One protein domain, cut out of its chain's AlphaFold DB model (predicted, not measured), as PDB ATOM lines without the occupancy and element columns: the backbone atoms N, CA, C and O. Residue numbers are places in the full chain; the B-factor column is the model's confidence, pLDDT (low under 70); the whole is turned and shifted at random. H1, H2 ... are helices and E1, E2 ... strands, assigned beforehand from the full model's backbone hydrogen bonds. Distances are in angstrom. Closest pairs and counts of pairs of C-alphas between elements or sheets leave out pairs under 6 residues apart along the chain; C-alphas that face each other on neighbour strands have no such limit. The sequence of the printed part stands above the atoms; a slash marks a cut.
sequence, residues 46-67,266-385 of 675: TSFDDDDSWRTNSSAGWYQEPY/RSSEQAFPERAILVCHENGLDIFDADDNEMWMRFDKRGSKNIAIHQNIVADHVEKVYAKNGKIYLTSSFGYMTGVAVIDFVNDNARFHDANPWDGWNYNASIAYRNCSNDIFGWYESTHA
ATOM      1  N   THR A  46      29.459  23.333 -45.020       95.38
ATOM      2  CA  THR A  46      28.283  22.498 -45.281       95.38
ATOM      3  C   THR A  46      27.529  22.891 -46.551       95.38
ATOM      4  O   THR A  46      26.711  22.108 -47.023       95.38
ATOM      5  N   SER A  47      27.813  24.051 -47.157       92.56
ATOM      6  CA  SER A  47      27.234  24.414 -48.458       92.56
ATOM      7  C   SER A  47      27.721  23.513 -49.604       92.56
ATOM      8  O   SER A  47      27.097  23.483 -50.667       92.56
ATOM      9  N   PHE A  48      28.791  22.737 -49.376       90.56
ATOM     10  CA  PHE A  48      29.275  21.683 -50.273       90.56
ATOM     11  C   PHE A  48      28.710  20.286 -49.970       90.56
ATOM     12  O   PHE A  48      29.093  19.317 -50.635       90.56
ATOM     13  N   ASP A  49      27.823  20.155 -48.981       94.00
ATOM     14  CA  ASP A  49      27.084  18.914 -48.769       94.00
ATOM     15  C   ASP A  49      26.032  18.709 -49.868       94.00
ATOM     16  O   ASP A  49      25.462  19.657 -50.412       94.00
ATOM     17  N   ASP A  50      25.695  17.446 -50.137       93.12
ATOM     18  CA  ASP A  50      24.578  17.104 -51.029       93.12
ATOM     19  C   ASP A  50      23.217  17.600 -50.495       93.12
ATOM     20  O   ASP A  50      22.290  17.875 -51.263       93.12
ATOM     21  N   ASP A  51      23.088  17.667 -49.169       93.94
ATOM     22  CA  ASP A  51      21.931  18.166 -48.425       93.94
ATOM     23  C   ASP A  51      22.426  18.742 -47.094       93.94
ATOM     24  O   ASP A  51      22.986  18.008 -46.285       93.94
ATOM     25  N   ASP A  52      22.191  20.030 -46.852       94.12
ATOM     26  CA  ASP A  52      22.562  20.736 -45.621       94.12
ATOM     27  C   ASP A  52      21.360  20.948 -44.676       94.12
ATOM     28  O   ASP A  52      21.487  21.533 -43.595       94.12
ATOM     29  N   SER A  53      20.166  20.457 -45.036       96.50
ATOM     30  CA  SER A  53      18.944  20.674 -44.251       96.50
ATOM     31  C   SER A  53      19.002  20.030 -42.865       96.50
ATOM     32  O   SER A  53      18.308  20.470 -41.939       96.50
ATOM     33  N   TRP A  54      19.875  19.031 -42.693       97.12
ATOM     34  CA  TRP A  54      20.138  18.389 -41.412       97.12
ATOM     35  C   TRP A  54      20.595  19.396 -40.356       97.12
ATOM     36  O   TRP A  54      20.172  19.252 -39.214       97.12
ATOM     37  N   ARG A  55      21.327  20.464 -40.716       97.38
ATOM     38  CA  ARG A  55      21.856  21.482 -39.781       97.38
ATOM     39  C   ARG A  55      20.794  22.160 -38.932       97.38
ATOM     40  O   ARG A  55      21.069  22.611 -37.822       97.38
ATOM     41  N   THR A  56      19.571  22.226 -39.447       96.69
ATOM     42  CA  THR A  56      18.431  22.866 -38.779       96.69
ATOM     43  C   THR A  56      17.362  21.864 -38.353       96.69
ATOM     44  O   THR A  56      16.234  22.250 -38.034       96.69
ATOM     45  N   ASN A  57      17.694  20.567 -38.323       96.25
ATOM     46  CA  ASN A  57      16.770  19.516 -37.926       96.25
ATOM     47  C   ASN A  57      16.400  19.636 -36.441       96.25
ATOM     48  O   ASN A  57      16.983  19.000 -35.564       96.25
ATOM     49  N   SER A  58      15.325  20.371 -36.166       92.38
ATOM     50  CA  SER A  58      14.822  20.592 -34.814       92.38
ATOM     51  C   SER A  58      14.248  19.342 -34.142       92.38
ATOM     52  O   SER A  58      13.703  19.444 -33.050       92.38
ATOM     53  N   SER A  59      14.273  18.172 -34.781       89.44
ATOM     54  CA  SER A  59      13.905  16.908 -34.136       89.44
ATOM     55  C   SER A  59      15.110  16.098 -33.660       89.44
ATOM     56  O   SER A  59      14.923  15.180 -32.866       89.44
ATOM     57  N   ALA A  60      16.320  16.448 -34.103       90.88
ATOM     58  CA  ALA A  60      17.538  15.774 -33.688       90.88
ATOM     59  C   ALA A  60      17.885  16.093 -32.229       90.88
ATOM     60  O   ALA A  60      17.737  17.228 -31.764       90.88
ATOM     61  N   GLY A  61      18.387  15.096 -31.510       86.94
ATOM     62  CA  GLY A  61      18.909  15.207 -30.158       86.94
ATOM     63  C   GLY A  61      20.035  16.226 -30.078       86.94
ATOM     64  O   GLY A  61      19.940  17.123 -29.251       86.94
ATOM     65  N   TRP A  62      21.037  16.194 -30.961       90.25
ATOM     66  CA  TRP A  62      22.051  17.258 -30.996       90.25
ATOM     67  C   TRP A  62      21.488  18.649 -31.297       90.25
ATOM     68  O   TRP A  62      22.185  19.613 -31.047       90.25
ATOM     69  N   TYR A  63      20.278  18.826 -31.825       91.12
ATOM     70  CA  TYR A  63      19.692  20.167 -31.962       91.12
ATOM     71  C   TYR A  63      18.950  20.565 -30.679       91.12
ATOM     72  O   TYR A  63      19.026  21.699 -30.206       91.12
ATOM     73  N   GLN A  64      18.194  19.616 -30.123       82.81
ATOM     74  CA  GLN A  64      17.329  19.828 -28.965       82.81
ATOM     75  C   GLN A  64      18.084  19.849 -27.634       82.81
ATOM     76  O   GLN A  64      17.623  20.506 -26.704       82.81
ATOM     77  N   GLU A  65      19.198  19.121 -27.544       74.25
ATOM     78  CA  GLU A  65      19.926  18.816 -26.308       74.25
ATOM     79  C   GLU A  65      18.980  18.302 -25.205       74.25
ATOM     80  O   GLU A  65      18.817  18.956 -24.170       74.25
ATOM     81  N   PRO A  66      18.270  17.167 -25.424       58.44
ATOM     82  CA  PRO A  66      17.320  16.639 -24.457       58.44
ATOM     83  C   PRO A  66      18.020  16.324 -23.133       58.44
ATOM     84  O   PRO A  66      18.871  15.447 -23.022       58.44
ATOM     85  N   TYR A  67      17.623  17.063 -22.109       63.09
ATOM     86  CA  TYR A  67      18.257  17.069 -20.801       63.09
ATOM     87  C   TYR A  67      18.099  15.740 -20.041       63.09
ATOM     88  O   TYR A  67      16.967  15.304 -19.807       63.09
ATOM     89  N   ARG A 266      29.067  23.625 -25.350       79.25
ATOM     90  CA  ARG A 266      28.209  24.045 -26.466       79.25
ATOM     91  C   ARG A 266      27.892  25.547 -26.441       79.25
ATOM     92  O   ARG A 266      27.644  26.095 -25.362       79.25
ATOM     93  N   SER A 267      27.772  26.172 -27.614       80.38
ATOM     94  CA  SER A 267      27.235  27.529 -27.776       80.38
ATOM     95  C   SER A 267      25.717  27.610 -27.551       80.38
ATOM     96  O   SER A 267      25.013  26.617 -27.337       80.38
ATOM     97  N   SER A 268      25.189  28.840 -27.577       79.00
ATOM     98  CA  SER A 268      23.742  29.095 -27.554       79.00
ATOM     99  C   SER A 268      23.044  28.888 -28.898       79.00
ATOM    100  O   SER A 268      21.812  28.837 -28.913       79.00
ATOM    101  N   GLU A 269      23.790  28.806 -29.999       86.50
ATOM    102  CA  GLU A 269      23.219  28.560 -31.321       86.50
ATOM    103  C   GLU A 269      22.885  27.069 -31.462       86.50
ATOM    104  O   GLU A 269      23.672  26.183 -31.119       86.50
ATOM    105  N   GLN A 270      21.660  26.768 -31.897       89.12
ATOM    106  CA  GLN A 270      21.195  25.378 -31.959       89.12
ATOM    107  C   GLN A 270      21.546  24.725 -33.288       89.12
ATOM    108  O   GLN A 270      21.878  23.538 -33.307       89.12
ATOM    109  N   ALA A 271      21.445  25.485 -34.380       94.56
ATOM    110  CA  ALA A 271      21.784  24.984 -35.699       94.56
ATOM    111  C   ALA A 271      23.278  24.657 -35.769       94.56
ATOM    112  O   ALA A 271      24.087  25.344 -35.150       94.56
ATOM    113  N   PHE A 272      23.628  23.604 -36.505       97.12
ATOM    114  CA  PHE A 272      25.028  23.345 -36.835       97.12
ATOM    115  C   PHE A 272      25.546  24.496 -37.729       97.12
ATOM    116  O   PHE A 272      24.819  24.874 -38.663       97.12
ATOM    117  N   PRO A 273      26.745  25.058 -37.466       95.75
ATOM    118  CA  PRO A 273      27.285  26.177 -38.236       95.75
ATOM    119  C   PRO A 273      27.337  25.858 -39.728       95.75
ATOM    120  O   PRO A 273      27.657  24.741 -40.120       95.75
ATOM    121  N   GLU A 274      27.011  26.824 -40.586       95.38
ATOM    122  CA  GLU A 274      27.174  26.611 -42.033       95.38
ATOM    123  C   GLU A 274      28.640  26.364 -42.394       95.38
ATOM    124  O   GLU A 274      28.946  25.517 -43.233       95.38
ATOM    125  N   ARG A 275      29.522  27.077 -41.689       93.31
ATOM    126  CA  ARG A 275      30.970  27.016 -41.791       93.31
ATOM    127  C   ARG A 275      31.515  26.709 -40.406       93.31
ATOM    128  O   ARG A 275      31.294  27.475 -39.471       93.31
ATOM    129  N   ALA A 276      32.176  25.572 -40.260       94.88
ATOM    130  CA  ALA A 276      32.690  25.109 -38.984       94.88
ATOM    131  C   ALA A 276      34.194  24.849 -39.055       94.88
ATOM    132  O   ALA A 276      34.688  24.307 -40.041       94.88
ATOM    133  N   ILE A 277      34.911  25.169 -37.982       94.88
ATOM    134  CA  ILE A 277      36.308  24.766 -37.803       94.88
ATOM    135  C   ILE A 277      36.320  23.593 -36.828       94.88
ATOM    136  O   ILE A 277      35.911  23.722 -35.673       94.88
ATOM    137  N   LEU A 278      36.763  22.433 -37.306       96.50
ATOM    138  CA  LEU A 278      36.909  21.219 -36.513       96.50
ATOM    139  C   LEU A 278      38.343  21.142 -36.002       96.50
ATOM    140  O   LEU A 278      39.277  21.226 -36.795       96.50
ATOM    141  N   VAL A 279      38.521  20.970 -34.695       94.62
ATOM    142  CA  VAL A 279      39.837  20.948 -34.050       94.62
ATOM    143  C   VAL A 279      39.988  19.662 -33.248       94.62
ATOM    144  O   VAL A 279      39.366  19.497 -32.198       94.62
ATOM    145  N   CYS A 280      40.832  18.752 -33.728       93.88
ATOM    146  CA  CYS A 280      41.242  17.568 -32.981       93.88
ATOM    147  C   CYS A 280      42.402  17.894 -32.047       93.88
ATOM    148  O   CYS A 280      43.438  18.406 -32.475       93.88
ATOM    149  N   HIS A 281      42.245  17.523 -30.782       91.06
ATOM    150  CA  HIS A 281      43.236  17.730 -29.738       91.06
ATOM    151  C   HIS A 281      43.280  16.532 -28.777       91.06
ATOM    152  O   HIS A 281      42.475  15.602 -28.846       91.06
ATOM    153  N   GLU A 282      44.221  16.516 -27.837       86.75
ATOM    154  CA  GLU A 282      44.477  15.359 -26.968       86.75
ATOM    155  C   GLU A 282      43.324  15.005 -26.026       86.75
ATOM    156  O   GLU A 282      43.235  13.864 -25.555       86.75
ATOM    157  N   ASN A 283      42.441  15.977 -25.792       86.06
ATOM    158  CA  ASN A 283      41.239  15.848 -24.976       86.06
ATOM    159  C   ASN A 283      39.962  15.651 -25.805       86.06
ATOM    160  O   ASN A 283      38.901  15.601 -25.195       86.06
ATOM    161  N   GLY A 284      40.037  15.516 -27.134       91.31
ATOM    162  CA  GLY A 284      38.887  15.194 -27.979       91.31
ATOM    163  C   GLY A 284      38.739  16.083 -29.216       91.31
ATOM    164  O   GLY A 284      39.709  16.321 -29.934       91.31
ATOM    165  N   LEU A 285      37.505  16.499 -29.505       93.69
ATOM    166  CA  LEU A 285      37.155  17.318 -30.668       93.69
ATOM    167  C   LEU A 285      36.379  18.561 -30.228       93.69
ATOM    168  O   LEU A 285      35.316  18.440 -29.617       93.69
ATOM    169  N   ASP A 286      36.844  19.724 -30.671       93.56
ATOM    170  CA  ASP A 286      36.115  20.985 -30.589       93.56
ATOM    171  C   ASP A 286      35.594  21.396 -31.971       93.56
ATOM    172  O   ASP A 286      36.280  21.254 -32.984       93.56
ATOM    173  N   ILE A 287      34.363  21.902 -32.013       95.25
ATOM    174  CA  ILE A 287      33.718  22.456 -33.204       95.25
ATOM    175  C   ILE A 287      33.464  23.930 -32.938       95.25
ATOM    176  O   ILE A 287      32.742  24.259 -31.997       95.25
ATOM    177  N   PHE A 288      34.016  24.800 -33.775       92.62
ATOM    178  CA  PHE A 288      33.814  26.245 -33.723       92.62
ATOM    179  C   PHE A 288      32.949  26.697 -34.890       92.62
ATOM    180  O   PHE A 288      33.038  26.127 -35.976       92.62
ATOM    181  N   ASP A 289      32.130  27.720 -34.670       92.06
ATOM    182  CA  ASP A 289      31.513  28.460 -35.767       92.06
ATOM    183  C   ASP A 289      32.585  29.361 -36.399       92.06
ATOM    184  O   ASP A 289      33.251  30.127 -35.703       92.06
ATOM    185  N   ALA A 290      32.823  29.225 -37.705       88.81
ATOM    186  CA  ALA A 290      33.873  29.983 -38.386       88.81
ATOM    187  C   ALA A 290      33.534  31.484 -38.501       88.81
ATOM    188  O   ALA A 290      34.439  32.304 -38.673       88.81
ATOM    189  N   ASP A 291      32.254  31.854 -38.389       85.62
ATOM    190  CA  ASP A 291      31.773  33.224 -38.590       85.62
ATOM    191  C   ASP A 291      32.136  34.142 -37.418       85.62
ATOM    192  O   ASP A 291      32.451  35.321 -37.614       85.62
ATOM    193  N   ASP A 292      32.079  33.613 -36.196       85.56
ATOM    194  CA  ASP A 292      32.380  34.342 -34.963       85.56
ATOM    195  C   ASP A 292      33.552  33.751 -34.162       85.56
ATOM    196  O   ASP A 292      34.055  34.415 -33.254       85.56
ATOM    197  N   ASN A 293      34.073  32.588 -34.569       85.00
ATOM    198  CA  ASN A 293      35.149  31.842 -33.912       85.00
ATOM    199  C   ASN A 293      34.809  31.414 -32.468       85.00
ATOM    200  O   ASN A 293      35.715  31.122 -31.677       85.00
ATOM    201  N   GLU A 294      33.521  31.361 -32.110       85.06
ATOM    202  CA  GLU A 294      33.048  30.841 -30.826       85.06
ATOM    203  C   GLU A 294      32.863  29.316 -30.897       85.06
ATOM    204  O   GLU A 294      32.488  28.738 -31.922       85.06
ATOM    205  N   MET A 295      33.131  28.623 -29.787       88.38
ATOM    206  CA  MET A 295      32.963  27.168 -29.732       88.38
ATOM    207  C   MET A 295      31.477  26.797 -29.787       88.38
ATOM    208  O   MET A 295      30.707  27.115 -28.879       88.38
ATOM    209  N   TRP A 296      31.085  26.069 -30.831       91.50
ATOM    210  CA  TRP A 296      29.736  25.561 -31.042       91.50
ATOM    211  C   TRP A 296      29.454  24.281 -30.262       91.50
ATOM    212  O   TRP A 296      28.412  24.192 -29.616       91.50
ATOM    213  N   MET A 297      30.341  23.283 -30.303       91.38
ATOM    214  CA  MET A 297      30.141  22.002 -29.617       91.38
ATOM    215  C   MET A 297      31.468  21.308 -29.319       91.38
ATOM    216  O   MET A 297      32.330  21.223 -30.186       91.38
ATOM    217  N   ARG A 298      31.582  20.730 -28.122       90.12
ATOM    218  CA  ARG A 298      32.741  19.949 -27.673       90.12
ATOM    219  C   ARG A 298      32.398  18.482 -27.457       90.12
ATOM    220  O   ARG A 298      31.350  18.157 -26.884       90.12
ATOM    221  N   PHE A 299      33.308  17.615 -27.876       91.25
ATOM    222  CA  PHE A 299      33.329  16.184 -27.612       91.25
ATOM    223  C   PHE A 299      34.559  15.869 -26.760       91.25
ATOM    224  O   PHE A 299      35.672  15.787 -27.273       91.25
ATOM    225  N   ASP A 300      34.350  15.685 -25.463       85.12
ATOM    226  CA  ASP A 300      35.424  15.398 -24.518       85.12
ATOM    227  C   ASP A 300      35.945  13.972 -24.675       85.12
ATOM    228  O   ASP A 300      35.205  13.056 -25.007       85.12
ATOM    229  N   LYS A 301      37.184  13.737 -24.265       81.12
ATOM    230  CA  LYS A 301      37.706  12.414 -23.950       81.12
ATOM    231  C   LYS A 301      37.385  12.064 -22.499       81.12
ATOM    232  O   LYS A 301      38.017  12.587 -21.579       81.12
ATOM    233  N   ARG A 302      36.440  11.145 -22.250       69.75
ATOM    234  CA  ARG A 302      36.112  10.678 -20.883       69.75
ATOM    235  C   ARG A 302      36.168   9.154 -20.765       69.75
ATOM    236  O   ARG A 302      35.251   8.434 -21.146       69.75
ATOM    237  N   GLY A 303      37.222   8.658 -20.116       57.16
ATOM    238  CA  GLY A 303      37.343   7.239 -19.775       57.16
ATOM    239  C   GLY A 303      36.409   6.823 -18.630       57.16
ATOM    240  O   GLY A 303      36.445   7.405 -17.545       57.16
ATOM    241  N   SER A 304      35.608   5.777 -18.838       54.97
ATOM    242  CA  SER A 304      34.858   5.082 -17.785       54.97
ATOM    243  C   SER A 304      35.698   3.978 -17.124       54.97
ATOM    244  O   SER A 304      36.632   3.425 -17.705       54.97
ATOM    245  N   LYS A 305      35.334   3.586 -15.894       50.09
ATOM    246  CA  LYS A 305      35.940   2.429 -15.200       50.09
ATOM    247  C   LYS A 305      35.621   1.077 -15.861       50.09
ATOM    248  O   LYS A 305      36.318   0.101 -15.590       50.09
ATOM    249  N   ASN A 306      34.566   1.011 -16.680       54.28
ATOM    250  CA  ASN A 306      34.167  -0.178 -17.431       54.28
ATOM    251  C   ASN A 306      34.436   0.070 -18.919       54.28
ATOM    252  O   ASN A 306      33.784   0.897 -19.552       54.28
ATOM    253  N   ILE A 307      35.463  -0.600 -19.428       60.75
ATOM    254  CA  ILE A 307      36.407  -0.014 -20.392       60.75
ATOM    255  C   ILE A 307      35.906   0.060 -21.843       60.75
ATOM    256  O   ILE A 307      36.548   0.730 -22.627       60.75
ATOM    257  N   ALA A 308      34.787  -0.584 -22.193       61.72
ATOM    258  CA  ALA A 308      34.272  -0.633 -23.571       61.72
ATOM    259  C   ALA A 308      32.931   0.087 -23.732       61.72
ATOM    260  O   ALA A 308      32.770   1.027 -24.497       61.72
ATOM    261  N   ILE A 309      31.947  -0.374 -22.962       68.12
ATOM    262  CA  ILE A 309      30.533  -0.098 -23.215       68.12
ATOM    263  C   ILE A 309      30.027   1.184 -22.556       68.12
ATOM    264  O   ILE A 309      28.935   1.627 -22.875       68.12
ATOM    265  N   HIS A 310      30.786   1.776 -21.629       70.88
ATOM    266  CA  HIS A 310      30.366   2.974 -20.881       70.88
ATOM    267  C   HIS A 310      31.186   4.208 -21.271       70.88
ATOM    268  O   HIS A 310      31.283   5.150 -20.488       70.88
ATOM    269  N   GLN A 311      31.844   4.179 -22.431       75.25
ATOM    270  CA  GLN A 311      32.616   5.312 -22.932       75.25
ATOM    271  C   GLN A 311      31.715   6.271 -23.705       75.25
ATOM    272  O   GLN A 311      30.684   5.878 -24.247       75.25
ATOM    273  N   ASN A 312      32.109   7.535 -23.738       78.88
ATOM    274  CA  ASN A 312      31.420   8.570 -24.487       78.88
ATOM    275  C   ASN A 312      31.849   8.541 -25.978       78.88
ATOM    276  O   ASN A 312      32.604   7.652 -26.375       78.88
ATOM    277  N   ILE A 313      31.334   9.437 -26.832       86.62
ATOM    278  CA  ILE A 313      31.524   9.310 -28.297       86.62
ATOM    279  C   ILE A 313      33.001   9.436 -28.695       86.62
ATOM    280  O   ILE A 313      33.501   8.647 -29.491       86.62
ATOM    281  N   VAL A 314      33.725  10.390 -28.115       85.56
ATOM    282  CA  VAL A 314      35.173  10.497 -28.311       85.56
ATOM    283  C   VAL A 314      35.849   9.799 -27.141       85.56
ATOM    284  O   VAL A 314      36.256  10.401 -26.159       85.56
ATOM    285  N   ALA A 315      35.867   8.470 -27.199       70.00
ATOM    286  CA  ALA A 315      36.309   7.639 -26.085       70.00
ATOM    287  C   ALA A 315      37.820   7.720 -25.813       70.00
ATOM    288  O   ALA A 315      38.264   7.493 -24.682       70.00
ATOM    289  N   ASP A 316      38.614   8.016 -26.843       77.38
ATOM    290  CA  ASP A 316      40.066   7.988 -26.751       77.38
ATOM    291  C   ASP A 316      40.756   9.070 -27.585       77.38
ATOM    292  O   ASP A 316      40.133  10.029 -28.028       77.38
ATOM    293  N   HIS A 317      42.080   8.964 -27.697       83.56
ATOM    294  CA  HIS A 317      42.914   9.898 -28.441       83.56
ATOM    295  C   HIS A 317      42.447  10.032 -29.893       83.56
ATOM    296  O   HIS A 317      42.301   9.002 -30.550       83.56
ATOM    297  N   VAL A 318      42.243  11.262 -30.371       87.25
ATOM    298  CA  VAL A 318      41.898  11.555 -31.768       87.25
ATOM    299  C   VAL A 318      43.022  12.330 -32.437       87.25
ATOM    300  O   VAL A 318      43.548  13.274 -31.854       87.25
ATOM    301  N   GLU A 319      43.406  11.917 -33.644       89.12
ATOM    302  CA  GLU A 319      44.581  12.479 -34.332       89.12
ATOM    303  C   GLU A 319      44.232  13.192 -35.633       89.12
ATOM    304  O   GLU A 319      44.880  14.175 -35.976       89.12
ATOM    305  N   LYS A 320      43.217  12.721 -36.359       92.38
ATOM    306  CA  LYS A 320      42.828  13.286 -37.651       92.38
ATOM    307  C   LYS A 320      41.315  13.437 -37.739       92.38
ATOM    308  O   LYS A 320      40.583  12.553 -37.285       92.38
ATOM    309  N   VAL A 321      40.871  14.541 -38.337       95.75
ATOM    310  CA  VAL A 321      39.459  14.857 -38.568       95.75
ATOM    311  C   VAL A 321      39.188  15.167 -40.034       95.75
ATOM    312  O   VAL A 321      40.013  15.747 -40.728       95.75
ATOM    313  N   TYR A 322      38.008  14.767 -40.495       96.38
ATOM    314  CA  TYR A 322      37.446  15.148 -41.786       96.38
ATOM    315  C   TYR A 322      35.925  15.201 -41.661       96.38
ATOM    316  O   TYR A 322      35.351  14.454 -40.863       96.38
ATOM    317  N   ALA A 323      35.249  16.020 -42.461       96.69
ATOM    318  CA  ALA A 323      33.793  16.043 -42.484       96.69
ATOM    319  C   ALA A 323      33.214  16.185 -43.892       96.69
ATOM    320  O   ALA A 323      33.783  16.850 -44.752       96.69
ATOM    321  N   LYS A 324      32.072  15.525 -44.116       94.81
ATOM    322  CA  LYS A 324      31.278  15.615 -45.349       94.81
ATOM    323  C   LYS A 324      29.865  15.079 -45.126       94.81
ATOM    324  O   LYS A 324      29.695  14.064 -44.447       94.81
ATOM    325  N   ASN A 325      28.866  15.693 -45.763       95.75
ATOM    326  CA  ASN A 325      27.473  15.231 -45.806       95.75
ATOM    327  C   ASN A 325      26.892  14.957 -44.401       95.75
ATOM    328  O   ASN A 325      26.340  13.885 -44.136       95.75
ATOM    329  N   GLY A 326      27.082  15.905 -43.479       96.94
ATOM    330  CA  GLY A 326      26.656  15.846 -42.079       96.94
ATOM    331  C   GLY A 326      27.330  14.781 -41.218       96.94
ATOM    332  O   GLY A 326      26.810  14.435 -40.152       96.94
ATOM    333  N   LYS A 327      28.471  14.243 -41.659       97.75
ATOM    334  CA  LYS A 327      29.260  13.258 -40.911       97.75
ATOM    335  C   LYS A 327      30.657  13.777 -40.625       97.75
ATOM    336  O   LYS A 327      31.310  14.302 -41.521       97.75
ATOM    337  N   ILE A 328      31.120  13.558 -39.397       98.06
ATOM    338  CA  ILE A 328      32.497  13.812 -38.969       98.06
ATOM    339  C   ILE A 328      33.194  12.470 -38.754       98.06
ATOM    340  O   ILE A 328      32.695  11.609 -38.027       98.06
ATOM    341  N   TYR A 329      34.349  12.311 -39.382       96.56
ATOM    342  CA  TYR A 329      35.219  11.148 -39.306       96.56
ATOM    343  C   TYR A 329      36.402  11.482 -38.405       96.56
ATOM    344  O   TYR A 329      37.062  12.497 -38.613       96.56
ATOM    345  N   LEU A 330      36.665  10.631 -37.416       94.44
ATOM    346  CA  LEU A 330      37.760  10.800 -36.463       94.44
ATOM    347  C   LEU A 330      38.573   9.516 -36.382       94.44
ATOM    348  O   LEU A 330      38.004   8.434 -36.219       94.44
ATOM    349  N   THR A 331      39.896   9.618 -36.439       90.19
ATOM    350  CA  THR A 331      40.754   8.479 -36.085       90.19
ATOM    351  C   THR A 331      40.867   8.337 -34.585       90.19
ATOM    352  O   THR A 331      40.805   9.318 -33.853       90.19
ATOM    353  N   SER A 332      41.105   7.111 -34.131       82.06
ATOM    354  CA  SER A 332      41.650   6.869 -32.808       82.06
ATOM    355  C   SER A 332      42.773   5.842 -32.853       82.06
ATOM    356  O   SER A 332      42.577   4.705 -33.279       82.06
ATOM    357  N   SER A 333      43.970   6.255 -32.444       74.81
ATOM    358  CA  SER A 333      45.216   5.492 -32.596       74.81
ATOM    359  C   SER A 333      45.674   4.806 -31.305       74.81
ATOM    360  O   SER A 333      46.421   3.824 -31.350       74.81
ATOM    361  N   PHE A 334      45.202   5.272 -30.143       72.62
ATOM    362  CA  PHE A 334      45.612   4.760 -28.839       72.62
ATOM    363  C   PHE A 334      44.434   4.511 -27.908       72.62
ATOM    364  O   PHE A 334      43.481   5.274 -27.887       72.62
ATOM    365  N   GLY A 335      44.584   3.471 -27.085       72.50
ATOM    366  CA  GLY A 335      43.724   3.162 -25.948       72.50
ATOM    367  C   GLY A 335      42.687   2.074 -26.232       72.50
ATOM    368  O   GLY A 335      43.048   1.066 -26.840       72.50
ATOM    369  N   TYR A 336      41.474   2.164 -25.678       70.62
ATOM    370  CA  TYR A 336      40.536   1.024 -25.719       70.62
ATOM    371  C   TYR A 336      39.754   0.950 -27.032       70.62
ATOM    372  O   TYR A 336      39.651  -0.126 -27.618       70.62
ATOM    373  N   MET A 337      39.235   2.083 -27.503       74.12
ATOM    374  CA  MET A 337      38.561   2.182 -28.795       74.12
ATOM    375  C   MET A 337      39.527   2.778 -29.803       74.12
ATOM    376  O   MET A 337      39.750   3.978 -29.805       74.12
ATOM    377  N   THR A 338      40.118   1.923 -30.635       84.56
ATOM    378  CA  THR A 338      41.100   2.308 -31.658       84.56
ATOM    379  C   THR A 338      40.571   1.907 -33.035       84.56
ATOM    380  O   THR A 338      40.042   0.809 -33.202       84.56
ATOM    381  N   GLY A 339      40.591   2.831 -33.995       90.31
ATOM    382  CA  GLY A 339      39.874   2.697 -35.261       90.31
ATOM    383  C   GLY A 339      39.380   4.029 -35.827       90.31
ATOM    384  O   GLY A 339      40.065   5.042 -35.707       90.31
ATOM    385  N   VAL A 340      38.204   4.024 -36.464       92.88
ATOM    386  CA  VAL A 340      37.577   5.230 -37.041       92.88
ATOM    387  C   VAL A 340      36.179   5.427 -36.460       92.88
ATOM    388  O   VAL A 340      35.288   4.604 -36.686       92.88
ATOM    389  N   ALA A 341      35.974   6.527 -35.738       92.88
ATOM    390  CA  ALA A 341      34.659   6.970 -35.294       92.88
ATOM    391  C   ALA A 341      33.976   7.788 -36.397       92.88
ATOM    392  O   ALA A 341      34.613   8.596 -37.071       92.88
ATOM    393  N   VAL A 342      32.667   7.600 -36.551       95.56
ATOM    394  CA  VAL A 342      31.817   8.397 -37.438       95.56
ATOM    395  C   VAL A 342      30.704   9.004 -36.598       95.56
ATOM    396  O   VAL A 342      29.839   8.280 -36.101       95.56
ATOM    397  N   ILE A 343      30.730  10.323 -36.439       97.44
ATOM    398  CA  ILE A 343      29.675  11.111 -35.794       97.44
ATOM    399  C   ILE A 343      28.719  11.557 -36.897       97.44
ATOM    400  O   ILE A 343      29.109  12.302 -37.789       97.44
ATOM    401  N   ASP A 344      27.480  11.084 -36.859       97.31
ATOM    402  CA  ASP A 344      26.482  11.276 -37.908       97.31
ATOM    403  C   ASP A 344      25.378  12.218 -37.408       97.31
ATOM    404  O   ASP A 344      24.437  11.799 -36.727       97.31
ATOM    405  N   PHE A 345      25.494  13.509 -37.736       97.75
ATOM    406  CA  PHE A 345      24.499  14.522 -37.373       97.75
ATOM    407  C   PHE A 345      23.193  14.349 -38.157       97.75
ATOM    408  O   PHE A 345      22.126  14.703 -37.658       97.75
ATOM    409  N   VAL A 346      23.224  13.743 -39.346       97.19
ATOM    410  CA  VAL A 346      22.004  13.479 -40.124       97.19
ATOM    411  C   VAL A 346      21.101  12.493 -39.382       97.19
ATOM    412  O   VAL A 346      19.893  12.713 -39.260       97.19
ATOM    413  N   ASN A 347      21.693  11.422 -38.849       96.62
ATOM    414  CA  ASN A 347      20.985  10.366 -38.124       96.62
ATOM    415  C   ASN A 347      20.993  10.540 -36.598       96.62
ATOM    416  O   ASN A 347      20.389   9.721 -35.905       96.62
ATOM    417  N   ASP A 348      21.648  11.587 -36.089       95.75
ATOM    418  CA  ASP A 348      21.806  11.880 -34.662       95.75
ATOM    419  C   ASP A 348      22.347  10.678 -33.869       95.75
ATOM    420  O   ASP A 348      21.783  10.251 -32.863       95.75
ATOM    421  N   ASN A 349      23.438  10.089 -34.359       94.81
ATOM    422  CA  ASN A 349      24.071   8.912 -33.767       94.81
ATOM    423  C   ASN A 349      25.584   8.917 -34.045       94.81
ATOM    424  O   ASN A 349      26.075   9.714 -34.840       94.81
ATOM    425  N   ALA A 350      26.331   8.002 -33.434       94.69
ATOM    426  CA  ALA A 350      27.706   7.705 -33.801       94.69
ATOM    427  C   ALA A 350      27.928   6.197 -33.977       94.69
ATOM    428  O   ALA A 350      27.271   5.368 -33.341       94.69
ATOM    429  N   ARG A 351      28.879   5.842 -34.842       93.25
ATOM    430  CA  ARG A 351      29.370   4.470 -35.022       93.25
ATOM    431  C   ARG A 351      30.893   4.421 -34.986       93.25
ATOM    432  O   ARG A 351      31.551   5.448 -35.121       93.25
ATOM    433  N   PHE A 352      31.445   3.226 -34.832       91.38
ATOM    434  CA  PHE A 352      32.880   3.000 -34.762       91.38
ATOM    435  C   PHE A 352      33.286   1.778 -35.589       91.38
ATOM    436  O   PHE A 352      32.757   0.677 -35.395       91.38
ATOM    437  N   HIS A 353      34.244   1.976 -36.491       91.88
ATOM    438  CA  HIS A 353      34.896   0.929 -37.267       91.88
ATOM    439  C   HIS A 353      36.158   0.468 -36.529       91.88
ATOM    440  O   HIS A 353      37.111   1.232 -36.401       91.88
ATOM    441  N   ASP A 354      36.164  -0.780 -36.061       89.38
ATOM    442  CA  ASP A 354      37.266  -1.413 -35.320       89.38
ATOM    443  C   ASP A 354      37.810  -2.622 -36.112       89.38
ATOM    444  O   ASP A 354      37.205  -3.114 -37.067       89.38
ATOM    445  N   ALA A 355      38.997  -3.098 -35.754       88.56
ATOM    446  CA  ALA A 355      39.669  -4.247 -36.334       88.56
ATOM    447  C   ALA A 355      39.215  -5.600 -35.775       88.56
ATOM    448  O   ALA A 355      39.744  -6.638 -36.187       88.56
ATOM    449  N   ASN A 356      38.261  -5.648 -34.851       82.88
ATOM    450  CA  ASN A 356      37.767  -6.911 -34.320       82.88
ATOM    451  C   ASN A 356      36.774  -7.573 -35.305       82.88
ATOM    452  O   ASN A 356      35.817  -6.938 -35.737       82.88
ATOM    453  N   PRO A 357      36.965  -8.853 -35.695       63.53
ATOM    454  CA  PRO A 357      36.158  -9.525 -36.725       63.53
ATOM    455  C   PRO A 357      34.653  -9.620 -36.462       63.53
ATOM    456  O   PRO A 357      33.917  -9.981 -37.384       63.53
ATOM    457  N   TRP A 358      34.206  -9.322 -35.244       66.88
ATOM    458  CA  TRP A 358      32.797  -9.351 -34.856       66.88
ATOM    459  C   TRP A 358      32.254  -7.986 -34.432       66.88
ATOM    460  O   TRP A 358      31.035  -7.846 -34.368       66.88
ATOM    461  N   ASP A 359      33.128  -6.996 -34.216       66.88
ATOM    462  CA  ASP A 359      32.782  -5.800 -33.454       66.88
ATOM    463  C   ASP A 359      33.101  -4.556 -34.289       66.88
ATOM    464  O   ASP A 359      34.250  -4.161 -34.469       66.88
ATOM    465  N   GLY A 360      32.054  -3.958 -34.844       83.12
ATOM    466  CA  GLY A 360      31.951  -2.508 -34.868       83.12
ATOM    467  C   GLY A 360      31.115  -2.066 -33.672       83.12
ATOM    468  O   GLY A 360      30.575  -2.891 -32.930       83.12
ATOM    469  N   TRP A 361      30.962  -0.763 -33.494       89.50
ATOM    470  CA  TRP A 361      30.184  -0.246 -32.377       89.50
ATOM    471  C   TRP A 361      29.189   0.798 -32.843       89.50
ATOM    472  O   TRP A 361      29.473   1.572 -33.749       89.50
ATOM    473  N   ASN A 362      28.033   0.826 -32.196       91.94
ATOM    474  CA  ASN A 362      27.103   1.941 -32.269       91.94
ATOM    475  C   ASN A 362      27.044   2.612 -30.907       91.94
ATOM    476  O   ASN A 362      27.120   1.946 -29.871       91.94
ATOM    477  N   TYR A 363      26.867   3.923 -30.904       90.31
ATOM    478  CA  TYR A 363      26.602   4.652 -29.683       90.31
ATOM    479  C   TYR A 363      25.129   4.459 -29.291       90.31
ATOM    480  O   TYR A 363      24.220   4.541 -30.115       90.31
ATOM    481  N   ASN A 364      24.864   4.129 -28.029       87.69
ATOM    482  CA  ASN A 364      23.525   3.808 -27.519       87.69
ATOM    483  C   ASN A 364      22.719   5.061 -27.135       87.69
ATOM    484  O   ASN A 364      21.953   5.039 -26.171       87.69
ATOM    485  N   ALA A 365      22.930   6.181 -27.825       84.38
ATOM    486  CA  ALA A 365      22.251   7.438 -27.542       84.38
ATOM    487  C   ALA A 365      22.385   8.423 -28.711       84.38
ATOM    488  O   ALA A 365      23.155   8.199 -29.643       84.38
ATOM    489  N   SER A 366      21.657   9.537 -28.634       89.19
ATOM    490  CA  SER A 366      21.859  10.675 -29.533       89.19
ATOM    491  C   SER A 366      23.173  11.407 -29.256       89.19
ATOM    492  O   SER A 366      23.714  11.329 -28.149       89.19
ATOM    493  N   ILE A 367      23.622  12.238 -30.199       91.62
ATOM    494  CA  ILE A 367      24.829  13.074 -30.055       91.62
ATOM    495  C   ILE A 367      24.698  14.098 -28.904       91.62
ATOM    496  O   ILE A 367      25.696  14.543 -28.338       91.62
ATOM    497  N   ALA A 368      23.481  14.413 -28.453       85.06
ATOM    498  CA  ALA A 368      23.266  15.174 -27.212       85.06
ATOM    499  C   ALA A 368      23.971  14.574 -25.978       85.06
ATOM    500  O   ALA A 368      24.357  15.290 -25.062       85.06
ATOM    501  N   TYR A 369      24.179  13.255 -25.965       82.00
ATOM    502  CA  TYR A 369      24.829  12.539 -24.866       82.00
ATOM    503  C   TYR A 369      26.330  12.333 -25.092       82.00
ATOM    504  O   TYR A 369      26.959  11.610 -24.333       82.00
ATOM    505  N   ARG A 370      26.930  12.980 -26.098       86.56
ATOM    506  CA  ARG A 370      28.330  12.805 -26.530       86.56
ATOM    507  C   ARG A 370      29.397  12.792 -25.432       86.56
ATOM    508  O   ARG A 370      30.399  12.107 -25.613       86.56
ATOM    509  N   ASN A 371      29.184  13.509 -24.324       80.88
ATOM    510  CA  ASN A 371      30.116  13.619 -23.187       80.88
ATOM    511  C   ASN A 371      29.659  12.809 -21.957       80.88
ATOM    512  O   ASN A 371      30.267  12.880 -20.888       80.88
ATOM    513  N   CYS A 372      28.584  12.027 -22.084       74.38
ATOM    514  CA  CYS A 372      28.081  11.145 -21.039       74.38
ATOM    515  C   CYS A 372      28.757   9.768 -21.111       74.38
ATOM    516  O   CYS A 372      28.820   9.146 -22.170       74.38
ATOM    517  N   SER A 373      29.223   9.283 -19.958       65.31
ATOM    518  CA  SER A 373      29.835   7.962 -19.786       65.31
ATOM    519  C   SER A 373      29.186   7.216 -18.610       65.31
ATOM    520  O   SER A 373      29.502   7.464 -17.442       65.31
ATOM    521  N   ASN A 374      28.220   6.330 -18.882       62.97
ATOM    522  CA  ASN A 374      27.592   5.488 -17.852       62.97
ATOM    523  C   ASN A 374      26.980   4.197 -18.437       62.97
ATOM    524  O   ASN A 374      27.051   3.943 -19.630       62.97
ATOM    525  N   ASP A 375      26.370   3.368 -17.587       55.38
ATOM    526  CA  ASP A 375      25.767   2.081 -17.974       55.38
ATOM    527  C   ASP A 375      24.557   2.206 -18.929       55.38
ATOM    528  O   ASP A 375      24.069   1.205 -19.454       55.38
ATOM    529  N   ILE A 376      24.045   3.423 -19.136       60.69
ATOM    530  CA  ILE A 376      22.885   3.727 -19.985       60.69
ATOM    531  C   ILE A 376      23.349   4.295 -21.337       60.69
ATOM    532  O   ILE A 376      22.788   3.933 -22.375       60.69
ATOM    533  N   PHE A 377      24.394   5.128 -21.331       67.88
ATOM    534  CA  PHE A 377      24.971   5.786 -22.502       67.88
ATOM    535  C   PHE A 377      26.389   5.291 -22.762       67.88
ATOM    536  O   PHE A 377      27.301   5.499 -21.959       67.88
ATOM    537  N   GLY A 378      26.575   4.678 -23.923       76.50
ATOM    538  CA  GLY A 378      27.881   4.245 -24.376       76.50
ATOM    539  C   GLY A 378      27.791   3.305 -25.562       76.50
ATOM    540  O   GLY A 378      26.762   3.229 -26.232       76.50
ATOM    541  N   TRP A 379      28.882   2.619 -25.853       85.31
ATOM    542  CA  TRP A 379      29.006   1.800 -27.047       85.31
ATOM    543  C   TRP A 379      28.383   0.419 -26.863       85.31
ATOM    544  O   TRP A 379      28.527  -0.214 -25.819       85.31
ATOM    545  N   TYR A 380      27.714  -0.080 -27.896       86.88
ATOM    546  CA  TYR A 380      27.271  -1.468 -27.965       86.88
ATOM    547  C   TYR A 380      27.743  -2.124 -29.256       86.88
ATOM    548  O   TYR A 380      27.840  -1.476 -30.300       86.88
ATOM    549  N   GLU A 381      28.035  -3.420 -29.161       88.06
ATOM    550  CA  GLU A 381      28.500  -4.225 -30.287       88.06
ATOM    551  C   GLU A 381      27.470  -4.204 -31.424       88.06
ATOM    552  O   GLU A 381      26.270  -4.441 -31.238       88.06
ATOM    553  N   SER A 382      27.962  -3.930 -32.624       88.94
ATOM    554  CA  SER A 382      27.216  -3.896 -33.872       88.94
ATOM    555  C   SER A 382      28.091  -4.461 -34.990       88.94
ATOM    556  O   SER A 382      29.303  -4.596 -34.861       88.94
ATOM    557  N   THR A 383      27.492  -4.812 -36.122       88.75
ATOM    558  CA  THR A 383      28.253  -5.269 -37.287       88.75
ATOM    559  C   THR A 383      28.524  -4.095 -38.216       88.75
ATOM    560  O   THR A 383      27.593  -3.652 -38.884       88.75
ATOM    561  N   HIS A 384      29.782  -3.653 -38.284       91.12
ATOM    562  CA  HIS A 384      30.248  -2.647 -39.242       91.12
ATOM    563  C   HIS A 384      31.434  -3.146 -40.076       91.12
ATOM    564  O   HIS A 384      32.015  -4.209 -39.815       91.12
ATOM    565  N   ALA A 385      31.793  -2.396 -41.116       90.38
ATOM    566  CA  ALA A 385      33.005  -2.611 -41.886       90.38
ATOM    567  C   ALA A 385      34.242  -2.604 -40.967       90.38
ATOM    568  O   ALA A 385      34.600  -1.584 -40.393       90.38
TER     569      ALA A 385
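What this domain is: This is residues 46 to 67 and 266 to 385 of the 675 residues of an uncharacterized protein of Candidatus Cloacimonas sp. 4484_275 (UniProt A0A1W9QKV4). A strongly twisted sheet of six strands, E4 to E9, and a smaller sheet of three, E1 to E3, lie partly face to face as a loose sandwich, with E4 at the edge of the larger sheet coming near E1. Between E3 and E9 the sandwich is open, and the long links 301 to 317 and 364 to 378 run through that side, while two very short helices, H1 and H2, are on neither sheet, and the centre of H1 is the farthest of the element centres from the mean of the C-alphas, at 16.2 A. The printed part has 142 residues with two named helices and nine named strands, in the order H1 H2 E1 E2 E3 E4 E5 E6 E7 E8 E9; both sheets are antiparallel, with the orders E1 E2 E3 and E4 E5 E6 E7 E8 E9. The class is mostly strand, but the named elements hold 63 residues, under half. The whole is compact and rounded, with a radius of gyration of the C-alphas of 14.3 A and spans of 40 by 30 by 27 A.

How they stand to each other: H1, residues 53 to 56, and H2, residues 61 to 64, are close but not clearly touching; their closest C-alphas, of Thr 56 and Tyr 63, are 7.4 A apart. Both helices are too short for an O i to N i+4 pair, and each has its one O i to N i+3 pair within range. E1, residues 275 to 281, and E2, residues 284 to 289, form a hairpin at 158 degrees between directions, with N 279 and O 286 within hydrogen-bond range at 2.8 A. E2 and E3, residues 295 to 300, form the next hairpin at 172 degrees, with N 287 and O 297 at 2.8 A. These three make a meander, each strand the antiparallel neighbour of the one before, and their sheet is only just strongly twisted, with C-alphas up to 4.0 A off its best plane. The second meander begins with E4, residues 318 to 324, an edge strand. The closest C-alphas of E1 and E4, those of Cys 280 and Val 318, are 6.2 A apart, while E3 and E4 are apart. E4 forms a hairpin with E5, residues 327 to 332, where N 329 and O 322 are 2.8 A apart. E6, residues 339 to 344, is the antiparallel neighbour of E5, with N 341 and O 330 at 2.8 A. E7, residues 349 to 356, follows beside E6, with N 342 and O 351 at 2.8 A. E8, residues 359 to 363, pairs with E7 through N 352 and O 361 at 2.8 A. E9, residues 379 to 382, is the other edge strand, at 133 degrees to E8, with N 360 and O 382 at 2.8 A. From E4 to E9 the strands' lines turn by 116 degrees. The two sheets form a sandwich, two sheets face to face: the facing parts are 9.6 A centre to centre, and their best planes are 22 degrees apart. Neither helix is on either sheet.

Where its parts are: H1 begins at C-alpha 53, (18.944, 20.674, -44.251). E1 is 19.5 A long and E2 17.1 A. E4 is 17.7 A long and starts at C-alpha 318, (41.898, 11.555, -31.768). E5 and E6 are 16.1 A each, and E7, the longest strand by residues, is 20.9 A. E9 ends at C-alpha 382, (27.216, -3.896, -33.872).

The domain as a whole: The two C-alphas farthest apart, those of Asp 292 and Pro 357, are 44.1 A apart. Residues 68 to 265 are cut out, and C-alphas 67 and 266 are 13.4 A apart across the cut. The long links are E3 to E4, 17 residues, and E8 to E9, 15 residues. The mean pLDDT of the printed part is 85.6; residues 66 to 67, 302 to 309, 357 to 359 and 373 to 377 are under 70.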